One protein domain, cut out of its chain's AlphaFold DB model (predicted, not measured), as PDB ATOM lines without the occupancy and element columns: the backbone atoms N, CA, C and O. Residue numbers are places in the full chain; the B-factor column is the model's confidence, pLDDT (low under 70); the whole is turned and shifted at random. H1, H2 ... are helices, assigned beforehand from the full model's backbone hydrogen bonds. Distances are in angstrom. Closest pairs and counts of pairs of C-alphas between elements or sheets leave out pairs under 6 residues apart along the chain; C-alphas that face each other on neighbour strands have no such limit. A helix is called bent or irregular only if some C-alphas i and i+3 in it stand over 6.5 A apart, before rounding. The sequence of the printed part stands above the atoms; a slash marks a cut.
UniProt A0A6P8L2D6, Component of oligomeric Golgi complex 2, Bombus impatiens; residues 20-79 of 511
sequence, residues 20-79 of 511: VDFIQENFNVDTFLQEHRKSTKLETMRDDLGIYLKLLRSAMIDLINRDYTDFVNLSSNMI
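What this domain is: This is residues 20 to 79 of the 511 residues of the protein "Component of oligomeric Golgi complex 2" of Bombus impatiens (UniProt A0A6P8L2D6). The model is an open hook: one long helix, H3, bent at residues 66 to 69, makes the length, and before residue 42, where H3 begins, a short leg that holds H1 and H2 is folded back beside H3a. The leg is set off to one side of H3a with a gap between them, and no helix touches another. The printed part has 60 residues with three named helices, in the order H1, H2, H3, and no named strand; the class is all helix. The whole is extended, with a radius of gyration of the C-alphas of 18.1 A and spans of 55 by 23 by 13 A.

How they stand to each other: H3, residues 42 to 78, was assigned as one helix by its hydrogen bonds, but it is bent: C-alphas 66 and 69 are 6.9 A apart. Its arms, H3a of residues 42 to 66 and H3b of residues 69 to 78, stand at a steep tilt of 49 degrees. H2, residues 29 to 36, is apart from H3a and from H3b. H1, residues 20 to 23, is also apart from both arms. H1 and H2 are close but not clearly touching; their closest C-alphas, those of Asp 21 and Phe 32, are 8.0 A apart. Every O i to N i+4 pair is within hydrogen-bond range in H2, H3a and H3b; H1 is too short for such a pair.

Where its parts are: H3a measures 36.2 A from C-alpha 42 at (57.921, 177.111, 51.735) to C-alpha 66. H3b measures 14.3 A and ends with C-alpha 78 at (106.266, 164.048, 46.043). H2 measures 10.8 A. H1 measures 5.2 A and begins with C-alpha 20 at (75.345, 178.480, 61.286).

The domain as a whole: The C-alphas farthest apart, those of Lys 38 and Ile 79, are 56.5 A apart. Residues 46 to 79, of which 46 to 78 belong to H3, stand free. The printed part has no cut, and both links are tight. The mean pLDDT of the printed part is 75.7; residues 20 to 21, 25 and 37 to 40 are under 70.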
ATOM      1  N   VAL A  20      74.905 179.251  60.123       68.62
ATOM      2  CA  VAL A  20      75.345 178.480  61.286       68.62
ATOM      3  C   VAL A  20      74.439 177.273  61.520       68.62
ATOM      4  O   VAL A  20      74.897 176.277  62.077       68.62
ATOM      5  N   ASP A  21      73.196 177.318  61.035       68.94
ATOM      6  CA  ASP A  21      72.234 176.224  61.171       68.94
ATOM      7  C   ASP A  21      72.712 174.972  60.413       68.94
ATOM      8  O   ASP A  21      72.511 173.855  60.881       68.94
ATOM      9  N   PHE A  22      73.450 175.140  59.305       72.12
ATOM     10  CA  PHE A  22      73.986 174.032  58.498       72.12
ATOM     11  C   PHE A  22      75.324 173.465  58.990       72.12
ATOM     12  O   PHE A  22      75.761 172.430  58.491       72.12
ATOM     13  N   ILE A  23      75.998 174.130  59.933       71.12
ATOM     14  CA  ILE A  23      77.316 173.714  60.452       71.12
ATOM     15  C   ILE A  23      77.165 172.837  61.711       71.12
ATOM     16  O   ILE A  23      78.132 172.254  62.198       71.12
ATOM     17  N   GLN A  24      75.952 172.714  62.256       71.31
ATOM     18  CA  GLN A  24      75.702 171.921  63.457       71.31
ATOM     19  C   GLN A  24      75.862 170.417  63.171       71.31
ATOM     20  O   GLN A  24      75.241 169.887  62.251       71.31
ATOM     21  N   GLU A  25      76.641 169.703  63.997       69.12
ATOM     22  CA  GLU A  25      76.904 168.254  63.841       69.12
ATOM     23  C   GLU A  25      75.622 167.394  63.838       69.12
ATOM     24  O   GLU A  25      75.606 166.316  63.249       69.12
ATOM     25  N   ASN A  26      74.535 167.893  64.438       72.44
ATOM     26  CA  ASN A  26      73.239 167.215  64.551       72.44
ATOM     27  C   ASN A  26      72.139 167.878  63.703       72.44
ATOM     28  O   ASN A  26      70.978 167.924  64.117       72.44
ATOM     29  N   PHE A  27      72.489 168.424  62.536       78.56
ATOM     30  CA  PHE A  27      71.511 169.038  61.641       78.56
ATOM     31  C   PHE A  27      70.399 168.048  61.254       78.56
ATOM     32  O   PHE A  27      70.653 166.974  60.704       78.56
ATOM     33  N   ASN A  28      69.146 168.427  61.519       76.94
ATOM     34  CA  ASN A  28      67.963 167.660  61.151       76.94
ATOM     35  C   ASN A  28      67.002 168.535  60.339       76.94
ATOM     36  O   ASN A  28      66.561 169.595  60.790       76.94
ATOM     37  N   VAL A  29      66.663 168.051  59.143       76.25
ATOM     38  CA  VAL A  29      65.817 168.751  58.168       76.25
ATOM     39  C   VAL A  29      64.419 169.033  58.723       76.25
ATOM     40  O   VAL A  29      63.884 170.117  58.501       76.25
ATOM     41  N   ASP A  30      63.835 168.096  59.470       74.62
ATOM     42  CA  ASP A  30      62.481 168.231  60.009       74.62
ATOM     43  C   ASP A  30      62.425 169.289  61.116       74.62
ATOM     44  O   ASP A  30      61.492 170.094  61.150       74.62
ATOM     45  N   THR A  31      63.438 169.336  61.986       74.75
ATOM     46  CA  THR A  31      63.551 170.344  63.053       74.75
ATOM     47  C   THR A  31      63.773 171.740  62.468       74.75
ATOM     48  O   THR A  31      63.079 172.685  62.841       74.75
ATOM     49  N   PHE A  32      64.657 171.850  61.475       78.38
ATOM     50  CA  PHE A  32      64.933 173.096  60.762       78.38
ATOM     51  C   PHE A  32      63.686 173.638  60.044       78.38
ATOM     52  O   PHE A  32      63.322 174.808  60.184       78.38
ATOM     53  N   LEU A  33      62.951 172.778  59.330       73.88
ATOM     54  CA  LEU A  33      61.702 173.180  58.685       73.88
ATOM     55  C   LEU A  33      60.628 173.581  59.702       73.88
ATOM     56  O   LEU A  33      59.851 174.484  59.408       73.88
ATOM     57  N   GLN A  34      60.561 172.950  60.879       71.25
ATOM     58  CA  GLN A  34      59.597 173.306  61.930       71.25
ATOM     59  C   GLN A  34      59.860 174.687  62.540       71.25
ATOM     60  O   GLN A  34      58.901 175.434  62.760       71.25
ATOM     61  N   GLU A  35      61.122 175.038  62.785       71.25
ATOM     62  CA  GLU A  35      61.508 176.341  63.342       71.25
ATOM     63  C   GLU A  35      61.199 177.488  62.367       71.25
ATOM     64  O   GLU A  35      60.590 178.487  62.757       71.25
ATOM     65  N   HIS A  36      61.484 177.296  61.076       70.12
ATOM     66  CA  HIS A  36      61.274 178.314  60.038       70.12
ATOM     67  C   HIS A  36      59.865 178.306  59.407       70.12
ATOM     68  O   HIS A  36      59.499 179.221  58.666       70.12
ATOM     69  N   ARG A  37      59.000 177.333  59.746       66.50
ATOM     70  CA  ARG A  37      57.604 177.268  59.252       66.50
ATOM     71  C   ARG A  37      56.738 178.440  59.712       66.50
ATOM     72  O   ARG A  37      55.738 178.748  59.067       66.50
ATOM     73  N   LYS A  38      57.069 179.050  60.854       62.94
ATOM     74  CA  LYS A  38      56.304 180.169  61.430       62.94
ATOM     75  C   LYS A  38      56.639 181.513  60.780       62.94
ATOM     76  O   LYS A  38      55.812 182.418  60.854       62.94
ATOM     77  N   SER A  39      57.816 181.645  60.166       62.12
ATOM     78  CA  SER A  39      58.323 182.915  59.636       62.12
ATOM     79  C   SER A  39      58.072 183.102  58.140       62.12
ATOM     80  O   SER A  39      57.889 184.238  57.709       62.12
ATOM     81  N   THR A  40      58.034 182.024  57.342       68.38
ATOM     82  CA  THR A  40      58.074 182.164  55.876       68.38
ATOM     83  C   THR A  40      57.316 181.059  55.128       68.38
ATOM     84  O   THR A  40      57.139 179.946  55.621       68.38
ATOM     85  N   LYS A  41      56.860 181.349  53.899       75.81
ATOM     86  CA  LYS A  41      56.274 180.348  52.991       75.81
ATOM     87  C   LYS A  41      57.364 179.399  52.468       75.81
ATOM     88  O   LYS A  41      58.512 179.798  52.269       75.81
ATOM     89  N   LEU A  42      56.988 178.152  52.188       72.94
ATOM     90  CA  LEU A  42      57.921 177.111  51.735       72.94
ATOM     91  C   LEU A  42      58.594 177.453  50.388       72.94
ATOM     92  O   LEU A  42      59.743 177.095  50.158       72.94
ATOM     93  N   GLU A  43      57.885 178.164  49.507       75.75
ATOM     94  CA  GLU A  43      58.387 178.558  48.182       75.75
ATOM     95  C   GLU A  43      59.542 179.562  48.281       75.75
ATOM     96  O   GLU A  43      60.579 179.362  47.659       75.75
ATOM     97  N   THR A  44      59.406 180.574  49.143       76.00
ATOM     98  CA  THR A  44      60.468 181.549  49.433       76.00
ATOM     99  C   THR A  44      61.689 180.890  50.075       76.00
ATOM    100  O   THR A  44      62.811 181.173  49.682       76.00
ATOM    101  N   MET A  45      61.491 179.923  50.978       76.31
ATOM    102  CA  MET A  45      62.598 179.189  51.602       76.31
ATOM    103  C   MET A  45      63.379 178.330  50.594       76.31
ATOM    104  O   MET A  45      64.603 178.251  50.659       76.31
ATOM    105  N   ARG A  46      62.688 177.698  49.634       78.56
ATOM    106  CA  ARG A  46      63.334 176.955  48.541       78.56
ATOM    107  C   ARG A  46      64.201 177.876  47.686       78.56
ATOM    108  O   ARG A  46      65.317 177.500  47.328       78.56
ATOM    109  N   ASP A  47      63.677 179.045  47.336       81.12
ATOM    110  CA  ASP A  47      64.378 179.991  46.472       81.12
ATOM    111  C   ASP A  47      65.614 180.569  47.190       81.12
ATOM    112  O   ASP A  47      66.704 180.579  46.613       81.12
ATOM    113  N   ASP A  48      65.490 180.887  48.481       79.94
ATOM    114  CA  ASP A  48      66.584 181.311  49.366       79.94
ATOM    115  C   ASP A  48      67.691 180.247  49.498       79.94
ATOM    116  O   ASP A  48      68.880 180.541  49.341       79.94
ATOM    117  N   LEU A  49      67.317 178.977  49.706       80.31
ATOM    118  CA  LEU A  49      68.261 177.849  49.724       80.31
ATOM    119  C   LEU A  49      68.969 177.684  48.372       80.31
ATOM    120  O   LEU A  49      70.162 177.380  48.318       80.31
ATOM    121  N   GLY A  50      68.252 177.909  47.269       82.31
ATOM    122  CA  GLY A  50      68.811 177.871  45.921       82.31
ATOM    123  C   GLY A  50      69.850 178.968  45.672       82.31
ATOM    124  O   GLY A  50      70.868 178.710  45.019       82.31
ATOM    125  N   ILE A  51      69.626 180.173  46.203       82.88
ATOM    126  CA  ILE A  51      70.578 181.290  46.135       82.88
ATOM    127  C   ILE A  51      71.837 180.955  46.936       82.88
ATOM    128  O   ILE A  51      72.945 181.046  46.401       82.88
ATOM    129  N   TYR A  52      71.678 180.495  48.179       82.31
ATOM    130  CA  TYR A  52      72.812 180.142  49.031       82.31
ATOM    131  C   TYR A  52      73.637 178.979  48.454       82.31
ATOM    132  O   TYR A  52      74.865 179.044  48.424       82.31
ATOM    133  N   LEU A  53      72.989 177.965  47.864       82.94
ATOM    134  CA  LEU A  53      73.675 176.861  47.183       82.94
ATOM    135  C   LEU A  53      74.533 177.336  46.000       82.94
ATOM    136  O   LEU A  53      75.635 176.827  45.790       82.94
ATOM    137  N   LYS A  54      74.047 178.298  45.204       84.56
ATOM    138  CA  LYS A  54      74.836 178.871  44.100       84.56
ATOM    139  C   LYS A  54      76.060 179.620  44.622       84.56
ATOM    140  O   LYS A  54      77.137 179.493  44.043       84.56
ATOM    141  N   LEU A  55      75.897 180.354  45.718       83.06
ATOM    142  CA  LEU A  55      76.962 181.128  46.350       83.06
ATOM    143  C   LEU A  55      78.052 180.204  46.923       83.06
ATOM    144  O   LEU A  55      79.234 180.394  46.637       83.06
ATOM    145  N   LEU A  56      77.651 179.127  47.607       82.38
ATOM    146  CA  LEU A  56      78.555 178.074  48.078       82.38
ATOM    147  C   LEU A  56      79.315 177.391  46.937       82.38
ATOM    148  O   LEU A  56      80.522 177.185  47.039       82.38
ATOM    149  N   ARG A  57      78.635 177.065  45.828       84.06
ATOM    150  CA  ARG A  57      79.288 176.460  44.653       84.06
ATOM    151  C   ARG A  57      80.349 177.377  44.050       84.06
ATOM    152  O   ARG A  57      81.414 176.888  43.696       84.06
ATOM    153  N   SER A  58      80.079 178.679  43.956       83.25
ATOM    154  CA  SER A  58      81.066 179.650  43.470       83.25
ATOM    155  C   SER A  58      82.282 179.716  44.395       83.25
ATOM    156  O   SER A  58      83.406 179.564  43.933       83.25
ATOM    157  N   ALA A  59      82.059 179.851  45.705       79.81
ATOM    158  CA  ALA A  59      83.143 179.931  46.681       79.81
ATOM    159  C   ALA A  59      83.994 178.649  46.736       79.81
ATOM    160  O   ALA A  59      85.209 178.725  46.890       79.81
ATOM    161  N   MET A  60      83.382 177.473  46.567       79.81
ATOM    162  CA  MET A  60      84.104 176.200  46.481       79.81
ATOM    163  C   MET A  60      85.026 176.152  45.259       79.81
ATOM    164  O   MET A  60      86.171 175.721  45.374       79.81
ATOM    165  N   ILE A  61      84.539 176.600  44.099       80.81
ATOM    166  CA  ILE A  61      85.339 176.654  42.870       80.81
ATOM    167  C   ILE A  61      86.527 177.605  43.055       80.81
ATOM    168  O   ILE A  61      87.646 177.251  42.693       80.81
ATOM    169  N   ASP A  62      86.314 178.769  43.671       77.19
ATOM    170  CA  ASP A  62      87.385 179.737  43.932       77.19
ATOM    171  C   ASP A  62      88.438 179.197  44.908       77.19
ATOM    172  O   ASP A  62      89.634 179.395  44.693       77.19
ATOM    173  N   LEU A  63      88.020 178.472  45.949       76.62
ATOM    174  CA  LEU A  63      88.928 177.885  46.936       76.62
ATOM    175  C   LEU A  63      89.760 176.749  46.324       76.62
ATOM    176  O   LEU A  63      90.975 176.713  46.507       76.62
ATOM    177  N   ILE A  64      89.135 175.889  45.511       73.44
ATOM    178  CA  ILE A  64      89.849 174.863  44.739       73.44
ATOM    179  C   ILE A  64      90.848 175.516  43.788       73.44
ATOM    180  O   ILE A  64      91.997 175.103  43.762       73.44
ATOM    181  N   ASN A  65      90.445 176.539  43.033       77.81
ATOM    182  CA  ASN A  65      91.329 177.204  42.076       77.81
ATOM    183  C   ASN A  65      92.500 177.927  42.754       77.81
ATOM    184  O   ASN A  65      93.598 177.942  42.201       77.81
ATOM    185  N   ARG A  66      92.282 178.510  43.941       75.50
ATOM    186  CA  ARG A  66      93.330 179.174  44.726       75.50
ATOM    187  C   ARG A  66      94.372 178.182  45.231       75.50
ATOM    188  O   ARG A  66      95.561 178.443  45.102       75.50
ATOM    189  N   ASP A  67      93.922 177.049  45.759       72.56
ATOM    190  CA  ASP A  67      94.805 176.066  46.390       72.56
ATOM    191  C   ASP A  67      95.280 174.983  45.381       72.56
ATOM    192  O   ASP A  67      96.106 174.125  45.702       72.56
ATOM    193  N   TYR A  68      94.816 175.040  44.121       77.50
ATOM    194  CA  TYR A  68      95.207 174.138  43.028       77.50
ATOM    195  C   TYR A  68      96.707 174.208  42.733       77.50
ATOM    196  O   TYR A  68      97.348 173.179  42.522       77.50
ATOM    197  N   THR A  69      97.290 175.411  42.738       73.81
ATOM    198  CA  THR A  69      98.723 175.601  42.472       73.81
ATOM    199  C   THR A  69      99.584 174.932  43.532       73.81
ATOM    200  O   THR A  69     100.582 174.291  43.204       73.81
ATOM    201  N   ASP A  70      99.174 175.025  44.793       76.81
ATOM    202  CA  ASP A  70      99.914 174.460  45.918       76.81
ATOM    203  C   ASP A  70      99.794 172.935  45.939       76.81
ATOM    204  O   ASP A  70     100.796 172.239  46.117       76.81
ATOM    205  N   PHE A  71      98.604 172.400  45.649       76.75
ATOM    206  CA  PHE A  71      98.396 170.961  45.513       76.75
ATOM    207  C   PHE A  71      99.206 170.368  44.351       76.75
ATOM    208  O   PHE A  71      99.859 169.334  44.511       76.75
ATOM    209  N   VAL A  72      99.223 171.035  43.190       77.62
ATOM    210  CA  VAL A  72     100.010 170.592  42.031       77.62
ATOM    211  C   VAL A  72     101.505 170.631  42.344       77.62
ATOM    212  O   VAL A  72     102.193 169.645  42.089       77.62
ATOM    213  N   ASN A  73     102.009 171.695  42.971       76.31
ATOM    214  CA  ASN A  73     103.419 171.785  43.356       76.31
ATOM    215  C   ASN A  73     103.820 170.714  44.384       76.31
ATOM    216  O   ASN A  73     104.862 170.076  44.232       76.31
ATOM    217  N   LEU A  74     102.992 170.471  45.406       75.31
ATOM    218  CA  LEU A  74     103.247 169.424  46.398       75.31
ATOM    219  C   LEU A  74     103.229 168.038  45.741       75.31
ATOM    220  O   LEU A  74     104.147 167.247  45.946       75.31
ATOM    221  N   SER A  75     102.228 167.765  44.900       73.25
ATOM    222  CA  SER A  75     102.133 166.498  44.172       73.25
ATOM    223  C   SER A  75     103.327 166.286  43.235       73.25
ATOM    224  O   SER A  75     103.907 165.204  43.233       73.25
ATOM    225  N   SER A  76     103.776 167.327  42.525       76.25
ATOM    226  CA  SER A  76     104.938 167.269  41.633       76.25
ATOM    227  C   SER A  76     106.248 167.001  42.376       76.25
ATOM    228  O   SER A  76     107.114 166.330  41.825       76.25
ATOM    229  N   ASN A  77     106.402 167.503  43.604       72.81
ATOM    230  CA  ASN A  77     107.597 167.277  44.425       72.81
ATOM    231  C   ASN A  77     107.575 165.931  45.164       72.81
ATOM    232  O   ASN A  77     108.631 165.372  45.453       72.81
ATOM    233  N   MET A  78     106.390 165.395  45.475       72.56
ATOM    234  CA  MET A  78     106.266 164.048  46.043       72.56
ATOM    235  C   MET A  78     106.470 162.956  44.988       72.56
ATOM    236  O   MET A  78     106.946 161.867  45.311       72.56
ATOM    237  N   ILE A  79     106.184 163.247  43.714       73.75
ATOM    238  CA  ILE A  79     106.487 162.347  42.597       73.75
ATOM    239  C   ILE A  79     108.010 162.252  42.427       73.75
ATOM    240  O   ILE A  79     108.670 163.169  41.949       73.75
TER     241      ILE A  79